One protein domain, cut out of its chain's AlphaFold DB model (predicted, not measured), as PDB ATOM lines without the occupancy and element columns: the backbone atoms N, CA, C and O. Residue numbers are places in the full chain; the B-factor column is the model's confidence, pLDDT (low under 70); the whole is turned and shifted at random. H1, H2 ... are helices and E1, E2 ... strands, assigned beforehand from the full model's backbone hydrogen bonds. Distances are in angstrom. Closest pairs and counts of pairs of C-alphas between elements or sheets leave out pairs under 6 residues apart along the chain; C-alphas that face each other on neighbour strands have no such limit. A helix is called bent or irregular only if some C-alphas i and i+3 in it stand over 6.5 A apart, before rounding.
ATOM      1  N   VAL A 139      74.879 -61.504 188.943       92.62
ATOM      2  CA  VAL A 139      74.861 -62.737 189.734       92.62
ATOM      3  C   VAL A 139      73.749 -63.666 189.239       92.62
ATOM      4  O   VAL A 139      73.199 -64.467 190.003       92.62
ATOM      5  N   SER A 140      73.351 -63.522 187.969       90.38
ATOM      6  CA  SER A 140      72.244 -64.263 187.354       90.38
ATOM      7  C   SER A 140      72.471 -65.774 187.443       90.38
ATOM      8  O   SER A 140      71.559 -66.535 187.780       90.38
ATOM      9  N   HIS A 141      73.709 -66.209 187.212       92.38
ATOM     10  CA  HIS A 141      74.096 -67.614 187.273       92.38
ATOM     11  C   HIS A 141      74.050 -68.167 188.706       92.38
ATOM     12  O   HIS A 141      73.489 -69.237 188.935       92.38
ATOM     13  N   GLU A 142      74.571 -67.441 189.692       95.44
ATOM     14  CA  GLU A 142      74.551 -67.836 191.101       95.44
ATOM     15  C   GLU A 142      73.127 -67.875 191.663       95.44
ATOM     16  O   GLU A 142      72.794 -68.775 192.438       95.44
ATOM     17  N   LEU A 143      72.273 -66.932 191.253       93.44
ATOM     18  CA  LEU A 143      70.845 -66.936 191.568       93.44
ATOM     19  C   LEU A 143      70.155 -68.182 191.005       93.44
ATOM     20  O   LEU A 143      69.383 -68.822 191.722       93.44
ATOM     21  N   GLN A 144      70.456 -68.554 189.756       92.19
ATOM     22  CA  GLN A 144      69.909 -69.761 189.138       92.19
ATOM     23  C   GLN A 144      70.401 -71.029 189.848       92.19
ATOM     24  O   GLN A 144      69.588 -71.861 190.239       92.19
ATOM     25  N   GLN A 145      71.703 -71.138 190.119       94.75
ATOM     26  CA  GLN A 145      72.264 -72.259 190.878       94.75
ATOM     27  C   GLN A 145      71.627 -72.396 192.263       94.75
ATOM     28  O   GLN A 145      71.338 -73.506 192.712       94.75
ATOM     29  N   TYR A 146      71.396 -71.271 192.946       94.94
ATOM     30  CA  TYR A 146      70.715 -71.276 194.232       94.94
ATOM     31  C   TYR A 146      69.270 -71.772 194.085       94.94
ATOM     32  O   TYR A 146      68.838 -72.608 194.875       94.94
ATOM     33  N   ALA A 147      68.534 -71.317 193.065       93.06
ATOM     34  CA  ALA A 147      67.168 -71.770 192.790       93.06
ATOM     35  C   ALA A 147      67.077 -73.266 192.450       93.06
ATOM     36  O   ALA A 147      66.127 -73.931 192.872       93.06
ATOM     37  N   ASP A 148      68.054 -73.797 191.716       93.50
ATOM     38  CA  ASP A 148      68.124 -75.213 191.339       93.50
ATOM     39  C   ASP A 148      68.440 -76.113 192.538       93.50
ATOM     40  O   ASP A 148      67.948 -77.239 192.620       93.50
ATOM     41  N   ALA A 149      69.223 -75.601 193.492       94.19
ATOM     42  CA  ALA A 149      69.546 -76.293 194.736       94.19
ATOM     43  C   ALA A 149      68.394 -76.292 195.756       94.19
ATOM     44  O   ALA A 149      68.407 -77.094 196.693       94.19
ATOM     45  N   LEU A 150      67.403 -75.405 195.606       92.69
ATOM     46  CA  LEU A 150      66.237 -75.395 196.484       92.69
ATOM     47  C   LEU A 150      65.405 -76.672 196.298       92.69
ATOM     48  O   LEU A 150      65.221 -77.132 195.165       92.69
ATOM     49  N   PRO A 151      64.815 -77.212 197.380       90.44
ATOM     50  CA  PRO A 151      63.885 -78.323 197.282       90.44
ATOM     51  C   PRO A 151      62.798 -78.077 196.227       90.44
ATOM     52  O   PRO A 151      62.327 -76.957 196.014       90.44
ATOM     53  N   GLN A 152      62.375 -79.142 195.552       81.94
ATOM     54  CA  GLN A 152      61.225 -79.097 194.638       81.94
ATOM     55  C   GLN A 152      59.892 -79.231 195.394       81.94
ATOM     56  O   GLN A 152      58.816 -79.231 194.793       81.94
ATOM     57  N   THR A 153      59.948 -79.366 196.722       77.44
ATOM     58  CA  THR A 153      58.772 -79.396 197.586       77.44
ATOM     59  C   THR A 153      58.022 -78.074 197.502       77.44
ATOM     60  O   THR A 153      58.609 -76.995 197.515       77.44
ATOM     61  N   ARG A 154      56.690 -78.158 197.430       74.81
ATOM     62  CA  ARG A 154      55.797 -76.994 197.471       74.81
ATOM     63  C   ARG A 154      55.539 -76.562 198.910       74.81
ATOM     64  O   ARG A 154      54.398 -76.538 199.358       74.81
ATOM     65  N   ASP A 155      56.602 -76.309 199.659       87.19
ATOM     66  CA  ASP A 155      56.473 -75.665 200.957       87.19
ATOM     67  C   ASP A 155      56.532 -74.138 200.802       87.19
ATOM     68  O   ASP A 155      57.133 -73.596 199.869       87.19
ATOM     69  N   LYS A 156      55.874 -73.440 201.731       88.94
ATOM     70  CA  LYS A 156      55.687 -71.984 201.677       88.94
ATOM     71  C   LYS A 156      57.016 -71.233 201.675       88.94
ATOM     72  O   LYS A 156      57.161 -70.249 200.958       88.94
ATOM     73  N   ILE A 157      57.982 -71.702 202.463       88.88
ATOM     74  CA  ILE A 157      59.275 -71.039 202.658       88.88
ATOM     75  C   ILE A 157      60.099 -71.125 201.373       88.88
ATOM     76  O   ILE A 157      60.578 -70.107 200.872       88.88
ATOM     77  N   THR A 158      60.186 -72.315 200.781       91.31
ATOM     78  CA  THR A 158      60.842 -72.506 199.485       91.31
ATOM     79  C   THR A 158      60.182 -71.663 198.395       91.31
ATOM     80  O   THR A 158      60.875 -71.051 197.579       91.31
ATOM     81  N   GLY A 159      58.848 -71.568 198.399       92.44
ATOM     82  CA  GLY A 159      58.117 -70.691 197.488       92.44
ATOM     83  C   GLY A 159      58.488 -69.214 197.664       92.44
ATOM     84  O   GLY A 159      58.747 -68.529 196.673       92.44
ATOM     85  N   VAL A 160      58.599 -68.725 198.902       91.88
ATOM     86  CA  VAL A 160      59.078 -67.360 199.180       91.88
ATOM     87  C   VAL A 160      60.476 -67.149 198.600       91.88
ATOM     88  O   VAL A 160      60.680 -66.189 197.856       91.88
ATOM     89  N   TYR A 161      61.424 -68.056 198.853       93.38
ATOM     90  CA  TYR A 161      62.794 -67.923 198.343       93.38
ATOM     91  C   TYR A 161      62.837 -67.888 196.812       93.38
ATOM     92  O   TYR A 161      63.480 -67.011 196.238       93.38
ATOM     93  N   ARG A 162      62.086 -68.771 196.140       94.06
ATOM     94  CA  ARG A 162      61.953 -68.763 194.673       94.06
ATOM     95  C   ARG A 162      61.388 -67.438 194.159       94.06
ATOM     96  O   ARG A 162      61.903 -66.900 193.184       94.06
ATOM     97  N   SER A 163      60.385 -66.872 194.835       94.06
ATOM     98  CA  SER A 163      59.795 -65.586 194.436       94.06
ATOM     99  C   SER A 163      60.790 -64.424 194.541       94.06
ATOM    100  O   SER A 163      60.833 -63.569 193.655       94.06
ATOM    101  N   LEU A 164      61.645 -64.422 195.571       92.88
ATOM    102  CA  LEU A 164      62.704 -63.425 195.741       92.88
ATOM    103  C   LEU A 164      63.774 -63.556 194.649       92.88
ATOM    104  O   LEU A 164      64.200 -62.545 194.091       92.88
ATOM    105  N   ILE A 165      64.160 -64.787 194.299       93.38
ATOM    106  CA  ILE A 165      65.138 -65.059 193.236       93.38
ATOM    107  C   ILE A 165      64.611 -64.616 191.868       93.38
ATOM    108  O   ILE A 165      65.313 -63.916 191.142       93.38
ATOM    109  N   LEU A 166      63.369 -64.972 191.523       92.75
ATOM    110  CA  LEU A 166      62.731 -64.522 190.281       92.75
ATOM    111  C   LEU A 166      62.676 -62.993 190.210       92.75
ATOM    112  O   LEU A 166      62.985 -62.413 189.173       92.75
ATOM    113  N   SER A 167      62.353 -62.341 191.329       92.06
ATOM    114  CA  SER A 167      62.317 -60.879 191.406       92.06
ATOM    115  C   SER A 167      63.688 -60.253 191.153       92.06
ATOM    116  O   SER A 167      63.810 -59.306 190.378       92.06
ATOM    117  N   ALA A 168      64.735 -60.822 191.755       91.44
ATOM    118  CA  ALA A 168      66.113 -60.398 191.546       91.44
ATOM    119  C   ALA A 168      66.570 -60.577 190.087       91.44
ATOM    120  O   ALA A 168      67.171 -59.667 189.520       91.44
ATOM    121  N   ARG A 169      66.230 -61.704 189.451       90.81
ATOM    122  CA  ARG A 169      66.554 -61.965 188.037       90.81
ATOM    123  C   ARG A 169      65.840 -61.004 187.087       90.81
ATOM    124  O   ARG A 169      66.464 -60.464 186.180       90.81
ATOM    125  N   ILE A 170      64.555 -60.730 187.326       89.62
ATOM    126  CA  ILE A 170      63.796 -59.723 186.563       89.62
ATOM    127  C   ILE A 170      64.457 -58.343 186.682       89.62
ATOM    128  O   ILE A 170      64.547 -57.620 185.691       89.62
ATOM    129  N   TYR A 171      64.952 -57.991 187.872       85.81
ATOM    130  CA  TYR A 171      65.621 -56.713 188.112       85.81
ATOM    131  C   TYR A 171      66.943 -56.561 187.339       85.81
ATOM    132  O   TYR A 171      67.244 -55.458 186.885       85.81
ATOM    133  N   LEU A 172      67.711 -57.644 187.157       86.25
ATOM    134  CA  LEU A 172      68.972 -57.632 186.396       86.25
ATOM    135  C   LEU A 172      68.777 -57.515 184.866       86.25
ATOM    136  O   LEU A 172      69.687 -57.065 184.182       86.25
ATOM    137  N   GLN A 173      67.582 -57.812 184.336       72.50
ATOM    138  CA  GLN A 173      67.177 -57.598 182.927       72.50
ATOM    139  C   GLN A 173      68.028 -58.290 181.837       72.50
ATOM    140  O   GLN A 173      68.124 -57.786 180.719       72.50
ATOM    141  N   GLU A 174      68.591 -59.468 182.103       60.78
ATOM    142  CA  GLU A 174      69.394 -60.211 181.108       60.78
ATOM    143  C   GLU A 174      68.592 -61.243 180.291       60.78
ATOM    144  O   GLU A 174      69.066 -61.764 179.281       60.78
ATOM    145  N   GLU A 175      67.343 -61.507 180.679       63.72
ATOM    146  CA  GLU A 175      66.467 -62.518 180.078       63.72
ATOM    147  C   GLU A 175      65.158 -61.921 179.540       63.72
ATOM    148  O   GLU A 175      64.755 -60.826 179.947       63.72
ATOM    149  N   PRO A 176      64.430 -62.634 178.652       76.00
ATOM    150  CA  PRO A 176      63.058 -62.263 178.339       76.00
ATOM    151  C   PRO A 176      62.237 -62.212 179.634       76.00
ATOM    152  O   PRO A 176      61.980 -63.222 180.282       76.00
ATOM    153  N   VAL A 177      61.807 -61.008 180.007       83.75
ATOM    154  CA  VAL A 177      61.153 -60.735 181.296       83.75
ATOM    155  C   VAL A 177      59.761 -61.380 181.394       83.75
ATOM    156  O   VAL A 177      59.306 -61.728 182.479       83.75
ATOM    157  N   ALA A 178      59.082 -61.584 180.263       88.06
ATOM    158  CA  ALA A 178      57.719 -62.117 180.210       88.06
ATOM    159  C   ALA A 178      57.538 -63.513 180.860       88.06
ATOM    160  O   ALA A 178      56.647 -63.640 181.704       88.06
ATOM    161  N   PRO A 179      58.334 -64.555 180.532       91.25
ATOM    162  CA  PRO A 179      58.224 -65.857 181.195       91.25
ATOM    163  C   PRO A 179      58.499 -65.778 182.701       91.25
ATOM    164  O   PRO A 179      57.722 -66.327 183.480       91.25
ATOM    165  N   LEU A 180      59.531 -65.034 183.117       91.19
ATOM    166  CA  LEU A 180      59.860 -64.854 184.534       91.19
ATOM    167  C   LEU A 180      58.730 -64.151 185.295       91.19
ATOM    168  O   LEU A 180      58.393 -64.550 186.408       91.19
ATOM    169  N   LEU A 181      58.096 -63.140 184.691       91.81
ATOM    170  CA  LEU A 181      56.935 -62.468 185.278       91.81
ATOM    171  C   LEU A 181      55.729 -63.395 185.419       91.81
ATOM    172  O   LEU A 181      55.044 -63.342 186.437       91.81
ATOM    173  N   SER A 182      55.464 -64.240 184.422       93.81
ATOM    174  CA  SER A 182      54.356 -65.201 184.473       93.81
ATOM    175  C   SER A 182      54.557 -66.244 185.579       93.81
ATOM    176  O   SER A 182      53.622 -66.570 186.324       93.81
ATOM    177  N   GLU A 183      55.792 -66.720 185.736       93.75
ATOM    178  CA  GLU A 183      56.173 -67.620 186.822       93.75
ATOM    179  C   GLU A 183      56.040 -66.932 188.187       93.75
ATOM    180  O   GLU A 183      55.367 -67.455 189.081       93.75
ATOM    181  N   LEU A 184      56.590 -65.719 188.325       94.62
ATOM    182  CA  LEU A 184      56.493 -64.921 189.545       94.62
ATOM    183  C   LEU A 184      55.031 -64.658 189.927       94.62
ATOM    184  O   LEU A 184      54.666 -64.809 191.091       94.62
ATOM    185  N   PHE A 185      54.178 -64.322 188.957       95.31
ATOM    186  CA  PHE A 185      52.751 -64.092 189.173       95.31
ATOM    187  C   PHE A 185      52.068 -65.337 189.735       95.31
ATOM    188  O   PHE A 185      51.355 -65.265 190.739       95.31
ATOM    189  N   THR A 186      52.317 -66.493 189.116       94.81
ATOM    190  CA  THR A 186      51.751 -67.771 189.557       94.81
ATOM    191  C   THR A 186      52.166 -68.079 190.990       94.81
ATOM    192  O   THR A 186      51.320 -68.423 191.817       94.81
ATOM    193  N   LEU A 187      53.449 -67.898 191.294       94.12
ATOM    194  CA  LEU A 187      54.020 -68.190 192.599       94.12
ATOM    195  C   LEU A 187      53.492 -67.254 193.692       94.12
ATOM    196  O   LEU A 187      53.022 -67.730 194.723       94.12
ATOM    197  N   VAL A 188      53.497 -65.937 193.455       93.62
ATOM    198  CA  VAL A 188      52.965 -64.944 194.403       93.62
ATOM    199  C   VAL A 188      51.480 -65.186 194.658       93.62
ATOM    200  O   VAL A 188      51.043 -65.125 195.805       93.62
ATOM    201  N   ARG A 189      50.703 -65.533 193.624       93.38
ATOM    202  CA  ARG A 189      49.277 -65.856 193.769       93.38
ATOM    203  C   ARG A 189      49.053 -67.082 194.656       93.38
ATOM    204  O   ARG A 189      48.164 -67.052 195.502       93.38
ATOM    205  N   CYS A 190      49.846 -68.140 194.484       92.38
ATOM    206  CA  CYS A 190      49.776 -69.329 195.335       92.38
ATOM    207  C   CYS A 190      50.182 -69.006 196.781       92.38
ATOM    208  O   CYS A 190      49.429 -69.291 197.709       92.38
ATOM    209  N   LEU A 191      51.315 -68.327 196.978       91.62
ATOM    210  CA  LEU A 191      51.792 -67.935 198.308       91.62
ATOM    211  C   LEU A 191      50.794 -67.033 199.033       91.62
ATOM    212  O   LEU A 191      50.564 -67.204 200.224       91.62
ATOM    213  N   ARG A 192      50.131 -66.123 198.317       89.06
ATOM    214  CA  ARG A 192      49.080 -65.258 198.863       89.06
ATOM    215  C   ARG A 192      47.879 -66.034 199.418       89.06
ATOM    216  O   ARG A 192      47.245 -65.563 200.363       89.06
ATOM    217  N   GLN A 193      47.551 -67.185 198.831       88.19
ATOM    218  CA  GLN A 193      46.478 -68.068 199.302       88.19
ATOM    219  C   GLN A 193      46.924 -68.926 200.493       88.19
ATOM    220  O   GLN A 193      46.115 -69.256 201.356       88.19
ATOM    221  N   GLU A 194      48.206 -69.283 200.545       86.75
ATOM    222  CA  GLU A 194      48.770 -70.169 201.564       86.75
ATOM    223  C   GLU A 194      49.257 -69.438 202.823       86.75
ATOM    224  O   GLU A 194      49.249 -70.017 203.916       86.75
ATOM    225  N   ILE A 195      49.704 -68.189 202.692       80.50
ATOM    226  CA  ILE A 195      50.151 -67.341 203.796       80.50
ATOM    227  C   ILE A 195      48.918 -66.617 204.359       80.50
ATOM    228  O   ILE A 195      48.285 -65.838 203.640       80.50
ATOM    229  N   PRO A 196      48.533 -66.864 205.626       68.75
ATOM    230  CA  PRO A 196      47.414 -66.161 206.243       68.75
ATOM    231  C   PRO A 196      47.661 -64.647 206.198       68.75
ATOM    232  O   PRO A 196      48.791 -64.197 206.377       68.75
ATOM    233  N   GLY A 197      46.598 -63.871 205.952       59.22
ATOM    234  CA  GLY A 197      46.636 -62.479 205.465       59.22
ATOM    235  C   GLY A 197      47.393 -61.427 206.290       59.22
ATOM    236  O   GLY A 197      47.369 -60.267 205.905       59.22
ATOM    237  N   ALA A 198      48.065 -61.815 207.375       57.19
ATOM    238  CA  ALA A 198      48.845 -60.965 208.265       57.19
ATOM    239  C   ALA A 198      50.371 -60.979 208.024       57.19
ATOM    240  O   ALA A 198      51.050 -60.113 208.569       57.19
ATOM    241  N   ASP A 199      50.923 -61.915 207.242       65.50
ATOM    242  CA  ASP A 199      52.389 -62.068 207.092       65.50
ATOM    243  C   ASP A 199      52.884 -61.914 205.643       65.50
ATOM    244  O   ASP A 199      53.886 -62.472 205.204       65.50
ATOM    245  N   LEU A 200      52.149 -61.140 204.844       76.19
ATOM    246  CA  LEU A 200      52.453 -60.960 203.422       76.19
ATOM    247  C   LEU A 200      53.590 -59.963 203.165       76.19
ATOM    248  O   LEU A 200      54.013 -59.802 202.023       76.19
ATOM    249  N   GLY A 201      54.136 -59.336 204.213       75.25
ATOM    250  CA  GLY A 201      55.256 -58.400 204.101       75.25
ATOM    251  C   GLY A 201      56.501 -59.017 203.453       75.25
ATOM    252  O   GLY A 201      57.220 -58.324 202.741       75.25
ATOM    253  N   ILE A 202      56.715 -60.324 203.619       80.19
ATOM    254  CA  ILE A 202      57.823 -61.047 202.976       80.19
ATOM    255  C   ILE A 202      57.683 -61.125 201.444       80.19
ATOM    256  O   ILE A 202      58.668 -61.303 200.731       80.19
ATOM    257  N   LEU A 203      56.465 -60.940 200.923       87.00
ATOM    258  CA  LEU A 203      56.166 -60.896 199.491       87.00
ATOM    259  C   LEU A 203      56.190 -59.473 198.918       87.00
ATOM    260  O   LEU A 203      55.865 -59.297 197.743       87.00
ATOM    261  N   ALA A 204      56.577 -58.456 199.697       82.50
ATOM    262  CA  ALA A 204      56.562 -57.068 199.237       82.50
ATOM    263  C   ALA A 204      57.439 -56.851 197.992       82.50
ATOM    264  O   ALA A 204      56.987 -56.235 197.029       82.50
ATOM    265  N   PHE A 205      58.656 -57.403 197.966       85.56
ATOM    266  CA  PHE A 205      59.547 -57.297 196.806       85.56
ATOM    267  C   PHE A 205      59.033 -58.051 195.559       85.56
ATOM    268  O   PHE A 205      58.984 -57.446 194.483       85.56
ATOM    269  N   PRO A 206      58.553 -59.306 195.672       91.12
ATOM    270  CA  PRO A 206      57.829 -59.990 194.598       91.12
ATOM    271  C   PRO A 206      56.624 -59.221 194.056       91.12
ATOM    272  O   PRO A 206      56.488 -59.043 192.845       91.12
ATOM    273  N   ALA A 207      55.766 -58.716 194.941       89.00
ATOM    274  CA  ALA A 207      54.588 -57.948 194.559       89.00
ATOM    275  C   ALA A 207      54.967 -56.627 193.878       89.00
ATOM    276  O   ALA A 207      54.392 -56.279 192.848       89.00
ATOM    277  N   TYR A 208      55.973 -55.923 194.400       84.50
ATOM    278  CA  TYR A 208      56.529 -54.728 193.768       84.50
ATOM    279  C   TYR A 208      57.012 -55.024 192.349       84.50
ATOM    280  O   TYR A 208      56.650 -54.310 191.416       84.50
ATOM    281  N   THR A 209      57.784 -56.098 192.181       87.94
ATOM    282  CA  THR A 209      58.353 -56.490 190.888       87.94
ATOM    283  C   THR A 209      57.250 -56.785 189.871       87.94
ATOM    284  O   THR A 209      57.312 -56.295 188.742       87.94
ATOM    285  N   LEU A 210      56.193 -57.493 190.288       89.88
ATOM    286  CA  LEU A 210      55.006 -57.734 189.462       89.88
ATOM    287  C   LEU A 210      54.273 -56.449 189.082       89.88
ATOM    288  O   LEU A 210      53.918 -56.279 187.920       89.88
ATOM    289  N   GLY A 211      54.039 -55.546 190.036       85.19
ATOM    290  CA  GLY A 211      53.325 -54.296 189.770       85.19
ATOM    291  C   GLY A 211      54.112 -53.341 188.869       85.19
ATOM    292  O   GLY A 211      53.522 -52.676 188.022       85.19
ATOM    293  N   TYR A 212      55.438 -53.302 189.028       82.81
ATOM    294  CA  TYR A 212      56.317 -52.401 188.286       82.81
ATOM    295  C   TYR A 212      56.588 -52.881 186.853       82.81
ATOM    296  O   TYR A 212      56.434 -52.109 185.910       82.81
ATOM    297  N   HIS A 213      56.956 -54.152 186.672       83.81
ATOM    298  CA  HIS A 213      57.276 -54.701 185.349       83.81
ATOM    299  C   HIS A 213      56.054 -55.287 184.623       83.81
ATOM    300  O   HIS A 213      56.084 -55.481 183.407       83.81
ATOM    301  N   GLY A 214      54.965 -55.566 185.343       81.44
ATOM    302  CA  GLY A 214      53.732 -56.101 184.783       81.44
ATOM    303  C   GLY A 214      52.919 -55.063 184.012       81.44
ATOM    304  O   GLY A 214      52.467 -54.051 184.554       81.44
ATOM    305  N   GLN A 215      52.665 -55.356 182.737       79.81
ATOM    306  CA  GLN A 215      51.753 -54.571 181.896       79.81
ATOM    307  C   GLN A 215      50.299 -55.053 182.002       79.81
ATOM    308  O   GLN A 215      49.375 -54.300 181.700       79.81
ATOM    309  N   LEU A 216      50.084 -56.294 182.449       82.62
ATOM    310  CA  LEU A 216      48.755 -56.872 182.612       82.62
ATOM    311  C   LEU A 216      48.084 -56.355 183.887       82.62
ATOM    312  O   LEU A 216      48.695 -56.305 184.957       82.62
ATOM    313  N   LEU A 217      46.794 -56.027 183.774       81.88
ATOM    314  CA  LEU A 217      45.981 -55.540 184.891       81.88
ATOM    315  C   LEU A 217      46.004 -56.513 186.079       81.88
ATOM    316  O   LEU A 217      46.182 -56.091 187.215       81.88
ATOM    317  N   GLU A 218      45.910 -57.816 185.813       84.75
ATOM    318  CA  GLU A 218      45.946 -58.864 186.838       84.75
ATOM    319  C   GLU A 218      47.227 -58.856 187.687       84.75
ATOM    320  O   GLU A 218      47.156 -59.100 188.893       84.75
ATOM    321  N   TYR A 219      48.386 -58.520 187.107       87.38
ATOM    322  CA  TYR A 219      49.653 -58.468 187.848       87.38
ATOM    323  C   TYR A 219      49.636 -57.298 188.825       87.38
ATOM    324  O   TYR A 219      49.999 -57.448 189.991       87.38
ATOM    325  N   ARG A 220      49.140 -56.145 188.363       83.38
ATOM    326  CA  ARG A 220      48.986 -54.939 189.182       83.38
ATOM    327  C   ARG A 220      47.949 -55.140 190.283       83.38
ATOM    328  O   ARG A 220      48.191 -54.734 191.413       83.38
ATOM    329  N   THR A 221      46.829 -55.802 189.990       84.12
ATOM    330  CA  THR A 221      45.799 -56.119 190.989       84.12
ATOM    331  C   THR A 221      46.336 -57.047 192.074       84.12
ATOM    332  O   THR A 221      46.146 -56.759 193.253       84.12
ATOM    333  N   LEU A 222      47.040 -58.121 191.702       86.75
ATOM    334  CA  LEU A 222      47.656 -59.025 192.677       86.75
ATOM    335  C   LEU A 222      48.716 -58.307 193.518       86.75
ATOM    336  O   LEU A 222      48.750 -58.480 194.734       86.75
ATOM    337  N   ALA A 223      49.554 -57.479 192.886       85.38
ATOM    338  CA  ALA A 223      50.532 -56.666 193.593       85.38
ATOM    339  C   ALA A 223      49.846 -55.778 194.639       85.38
ATOM    340  O   ALA A 223      50.198 -55.825 195.814       85.38
ATOM    341  N   VAL A 224      48.820 -55.023 194.231       81.56
ATOM    342  CA  VAL A 224      48.042 -54.173 195.137       81.56
ATOM    343  C   VAL A 224      47.433 -54.991 196.272       81.56
ATOM    344  O   VAL A 224      47.577 -54.567 197.409       81.56
ATOM    345  N   ASP A 225      46.814 -56.146 196.025       83.00
ATOM    346  CA  ASP A 225      46.241 -56.984 197.092       83.00
ATOM    347  C   ASP A 225      47.296 -57.418 198.125       83.00
ATOM    348  O   ASP A 225      47.104 -57.221 199.325       83.00
ATOM    349  N   VAL A 226      48.446 -57.929 197.673       82.50
ATOM    350  CA  VAL A 226      49.547 -58.345 198.562       82.50
ATOM    351  C   VAL A 226      50.069 -57.170 199.393       82.50
ATOM    352  O   VAL A 226      50.300 -57.308 200.591       82.50
ATOM    353  N   LEU A 227      50.222 -56.000 198.774       76.81
ATOM    354  CA  LEU A 227      50.782 -54.800 199.404       76.81
ATOM    355  C   LEU A 227      49.764 -54.039 200.264       76.81
ATOM    356  O   LEU A 227      50.141 -53.279 201.155       76.81
ATOM    357  N   SER A 228      48.473 -54.236 200.001       71.81
ATOM    358  CA  SER A 228      47.364 -53.681 200.784       71.81
ATOM    359  C   SER A 228      47.066 -54.510 202.025       71.81
ATOM    360  O   SER A 228      46.400 -54.016 202.933       71.81
ATOM    361  N   ALA A 229      47.520 -55.766 202.060       68.25
ATOM    362  CA  ALA A 229      47.164 -56.682 203.121       68.25
ATOM    363  C   ALA A 229      47.655 -56.168 204.489       68.25
ATOM    364  O   ALA A 229      48.851 -55.889 204.657       68.25
ATOM    365  N   PRO A 230      46.752 -56.028 205.477       56.62
ATOM    366  CA  PRO A 230      47.121 -55.586 206.812       56.62
ATOM    367  C   PRO A 230      48.068 -56.612 207.421       56.62
ATOM    368  O   PRO A 230      47.690 -57.756 207.651       56.62
ATOM    369  N   SER A 231      49.310 -56.215 207.675       54.81
ATOM    370  CA  SER A 231      50.273 -57.120 208.291       54.81
ATOM    371  C   SER A 231      50.107 -57.075 209.811       54.81
ATOM    372  O   SER A 231      50.367 -56.049 210.431       54.81
ATOM    373  N   THR A 232      49.661 -58.154 210.442       46.97
ATOM    374  CA  THR A 232      49.463 -58.196 211.899       46.97
ATOM    375  C   THR A 232      50.711 -58.764 212.557       46.97
ATOM    376  O   THR A 232      51.075 -59.907 212.308       46.97
ATOM    377  N   THR A 233      51.386 -57.981 213.403       45.94
ATOM    378  CA  THR A 233      52.485 -58.507 214.229       45.94
ATOM    379  C   THR A 233      51.922 -58.941 215.576       45.94
ATOM    380  O   THR A 233      51.238 -58.156 216.230       45.94
ATOM    381  N   TYR A 234      52.208 -60.174 215.989       43.66
ATOM    382  CA  TYR A 234      51.906 -60.645 217.337       43.66
ATOM    383  C   TYR A 234      53.083 -60.312 218.251       43.66
ATOM    384  O   TYR A 234      54.222 -60.690 217.975       43.66
ATOM    385  N   LEU A 235      52.814 -59.563 219.313       41.59
ATOM    386  CA  LEU A 235      53.766 -59.305 220.380       41.59
ATOM    387  C   LEU A 235      53.927 -60.567 221.253       41.59
ATOM    388  O   LEU A 235      53.039 -61.425 221.262       41.59
ATOM    389  N   PRO A 236      55.042 -60.708 221.997       37.03
ATOM    390  CA  PRO A 236      55.288 -61.869 222.864       37.03
ATOM    391  C   PRO A 236      54.208 -62.106 223.931       37.03
ATOM    392  O   PRO A 236      54.072 -63.214 224.437       37.03
ATOM    393  N   ASP A 237      53.435 -61.072 224.265       50.31
ATOM    394  CA  ASP A 237      52.296 -61.120 225.187       50.31
ATOM    395  C   ASP A 237      50.979 -61.569 224.516       50.31
ATOM    396  O   ASP A 237      49.928 -61.593 225.155       50.31
ATOM    397  N   GLY A 238      51.025 -61.930 223.228       35.97
ATOM    398  CA  GLY A 238      49.878 -62.360 222.433       35.97
ATOM    399  C   GLY A 238      49.041 -61.216 221.860       35.97
ATOM    400  O   GLY A 238      48.061 -61.480 221.161       35.97
ATOM    401  N   THR A 239      49.401 -59.954 222.112       40.28
ATOM    402  CA  THR A 239      48.676 -58.813 221.547       40.28
ATOM    403  C   THR A 239      49.013 -58.621 220.070       40.28
ATOM    404  O   THR A 239      50.157 -58.739 219.636       40.28
ATOM    405  N   SER A 240      47.993 -58.349 219.260       38.53
ATOM    406  CA  SER A 240      48.138 -58.145 217.822       38.53
ATOM    407  C   SER A 240      48.179 -56.654 217.491       38.53
ATOM    408  O   SER A 240      47.219 -55.938 217.778       38.53
ATOM    409  N   VAL A 241      49.243 -56.193 216.837       43.62
ATOM    410  CA  VAL A 241      49.346 -54.823 216.316       43.62
ATOM    411  C   VAL A 241      49.155 -54.855 214.802       43.62
ATOM    412  O   VAL A 241      49.915 -55.516 214.089       43.62
ATOM    413  N   LEU A 242      48.141 -54.140 214.304       43.28
ATOM    414  CA  LEU A 242      47.972 -53.875 212.873       43.28
ATOM    415  C   LEU A 242      49.134 -52.999 212.383       43.28
ATOM    416  O   LEU A 242      49.290 -51.868 212.842       43.28
ATOM    417  N   ARG A 243      49.942 -53.493 211.438       54.78
ATOM    418  CA  ARG A 243      50.833 -52.637 210.642       54.78
ATOM    419  C   ARG A 243      50.001 -51.818 209.656       54.78
ATOM    420  O   ARG A 243      48.996 -52.299 209.130       54.78
ATOM    421  N   GLY A 244      50.465 -50.601 209.378       51.44
ATOM    422  CA  GLY A 244      49.979 -49.814 208.244       51.44
ATOM    423  C   GLY A 244      50.258 -50.519 206.913       51.44
ATOM    424  O   GLY A 244      51.031 -51.474 206.844       51.44
ATOM    425  N   SER A 245      49.594 -50.071 205.850       54.62
ATOM    426  CA  SER A 245      49.724 -50.681 204.530       54.62
ATOM    427  C   SER A 245      50.920 -50.086 203.764       54.62
ATOM    428  O   SER A 245      50.922 -48.878 203.508       54.62
ATOM    429  N   PRO A 246      51.897 -50.905 203.319       57.47
ATOM    430  CA  PRO A 246      52.967 -50.485 202.404       57.47
ATOM    431  C   PRO A 246      52.453 -49.822 201.109       57.47
ATOM    432  O   PRO A 246      53.181 -49.087 200.442       57.47
ATOM    433  N   LEU A 247      51.183 -50.053 200.760       57.06
ATOM    434  CA  LEU A 247      50.523 -49.563 199.556       57.06
ATOM    435  C   LEU A 247      50.602 -48.044 199.363       57.06
ATOM    436  O   LEU A 247      50.764 -47.597 198.230       57.06
ATOM    437  N   ASN A 248      50.491 -47.239 200.425       55.94
ATOM    438  CA  ASN A 248      50.464 -45.778 200.281       55.94
ATOM    439  C   ASN A 248      51.824 -45.224 199.830       55.94
ATOM    440  O   ASN A 248      51.878 -44.452 198.874       55.94
ATOM    441  N   ALA A 249      52.925 -45.698 200.421       56.50
ATOM    442  CA  ALA A 249      54.275 -45.396 199.944       56.50
ATOM    443  C   ALA A 249      54.491 -45.844 198.488       56.50
ATOM    444  O   ALA A 249      55.114 -45.131 197.701       56.50
ATOM    445  N   MET A 250      53.953 -47.007 198.108       59.16
ATOM    446  CA  MET A 250      54.099 -47.529 196.745       59.16
ATOM    447  C   MET A 250      53.287 -46.768 195.713       59.16
ATOM    448  O   MET A 250      53.778 -46.556 194.610       59.16
ATOM    449  N   ARG A 251      52.078 -46.322 196.060       60.75
ATOM    450  CA  ARG A 251      51.268 -45.467 195.187       60.75
ATOM    451  C   ARG A 251      51.994 -44.162 194.884       60.75
ATOM    452  O   ARG A 251      52.100 -43.801 193.718       60.75
ATOM    453  N   SER A 252      52.564 -43.515 195.901       56.69
ATOM    454  CA  SER A 252      53.361 -42.297 195.719       56.69
ATOM    455  C   SER A 252      54.599 -42.535 194.847       56.69
ATOM    456  O   SER A 252      54.890 -41.731 193.964       56.69
ATOM    457  N   TYR A 253      55.296 -43.661 195.032       52.81
ATOM    458  CA  TYR A 253      56.460 -44.027 194.217       52.81
ATOM    459  C   TYR A 253      56.093 -44.377 192.760       52.81
ATOM    460  O   TYR A 253      56.731 -43.917 191.819       52.81
ATOM    461  N   TRP A 254      55.041 -45.163 192.530       61.06
ATOM    462  CA  TRP A 254      54.588 -45.483 191.172       61.06
ATOM    463  C   TRP A 254      54.025 -44.265 190.440       61.06
ATOM    464  O   TRP A 254      54.184 -44.165 189.222       61.06
ATOM    465  N   ALA A 255      53.406 -43.329 191.161       59.88
ATOM    466  CA  ALA A 255      52.999 -42.046 190.606       59.88
ATOM    467  C   ALA A 255      54.216 -41.194 190.202       59.88
ATOM    468  O   ALA A 255      54.211 -40.621 189.115       59.88
ATOM    469  N   SER A 256      55.280 -41.155 191.017       50.00
ATOM    470  CA  SER A 256      56.471 -40.340 190.723       50.00
ATOM    471  C   SER A 256      57.276 -40.831 189.517       50.00
ATOM    472  O   SER A 256      57.920 -40.026 188.847       50.00
ATOM    473  N   ILE A 257      57.205 -42.125 189.197       50.22
ATOM    474  CA  ILE A 257      57.865 -42.723 188.022       50.22
ATOM    475  C   ILE A 257      56.913 -42.944 186.830       50.22
ATOM    476  O   ILE A 257      57.297 -43.585 185.854       50.22
ATOM    477  N   GLY A 258      55.675 -42.433 186.897       50.91
ATOM    478  CA  GLY A 258      54.720 -42.431 185.780       50.91
ATOM    479  C   GLY A 258      54.077 -43.783 185.443       50.91
ATOM    480  O   GLY A 258      53.665 -43.994 184.306       50.91
ATOM    481  N   VAL A 259      54.003 -44.716 186.398       51.31
ATOM    482  CA  VAL A 259      53.541 -46.105 186.176       51.31
ATOM    483  C   VAL A 259      52.051 -46.315 186.504       51.31
ATOM    484  O   VAL A 259      51.441 -47.272 186.015       51.31
TER     485      VAL A 259
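This is residues 139 to 259 of the 276 residues of an uncharacterized protein of Fusarium oxysporum (UniProt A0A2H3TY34). Look for a bundle of four helices, H2 to H5, each running against the one before it, with H3 and H4 side by side between H2 and H5. H1 packs along H2 on one side, H6 lies loosely on the side away from H1, and the small strand hairpin of E1 and E2 reaches away beyond the end of the bundle where H5 ends. The printed part has 121 residues, with six named helices and two strands in the order H1 H2 H3 H4 H5 E1 E2 H6; the class is mostly helix, and the two-stranded sheet, E1 - E2, is antiparallel. The whole is compact, with a radius of gyration of the C-alphas of 15.0 A and spans of 45 by 38 by 23 A.

Find C-alpha 140 at (72.244, -64.263, 187.354); there H1 begins, and it runs to residue 149. Next comes H2, residues 156 to 172, 24.8 A from first to last C-alpha. H3, residues 177 to 194, is the longest helix at 25.6 A, beginning at C-alpha 177 at (61.153, -60.735, 181.296). H4, residues 200 to 213, measures 19.7 A and is irregular, with C-alphas 202 and 205 7.4 A apart. H5 holds residues 217 to 228 and measures 16.1 A. The strands are E1, residues 232 to 234, and E2, residues 240 to 242. H6, residues 247 to 256, ends at C-alpha 256 at (56.471, -40.340, 190.723).

Begin with the up and down bundle, in which H2 and H3 form a helical hairpin and touch at a shallow tilt of 26 degrees, closest at the C-alphas of Ser 163 and Leu 184, 5.9 A apart. H3 and H4, also a hairpin, touch with the C-alphas of Leu 181 and Leu 210 closest, 6.6 A apart. H4 and H5, again a hairpin, touch with 23 pairs of C-alphas within 8 A; the closest, those of Ala 207 and Ala 223, are 4.4 A apart. H2 and H4 touch and run the same way at 31 degrees, a shallow tilt, with the C-alphas of Ser 167 and Pro 206 closest at 5.6 A, while H2 and H5 are apart. H1 touches H2 as a hairpin at a shallow tilt of 15 degrees, the closest C-alphas, of Ser 140 and Arg 169, being 6.2 A apart. H6 and H5 only just touch, with 3 pairs of C-alphas within 8 A, and H5 touches H6 with residues 224 to 228 alone; the C-alphas of Leu 227 and Leu 247 are closest, at 5.2 A. In the hairpin of E1 and E2, N 233 and O 241 are within hydrogen-bond range at 3.0 A, and N 241 and O 233 at 2.9 A. Every O i to N i+4 pair is within that range in H1, H2, H3, H5 and H6, and 7 of 10 are in H4.

Look at Pro 176 and Asp 237 for the two C-alphas farthest apart, 48.1 A. The printed part has no cut; its links are tight but for the short one from H1 to H2. In the B-factor column of this model the mean pLDDT of the printed part is 77.1, and 37 residues are under 70: 174 to 175, 196 to 199 and 229 to 259.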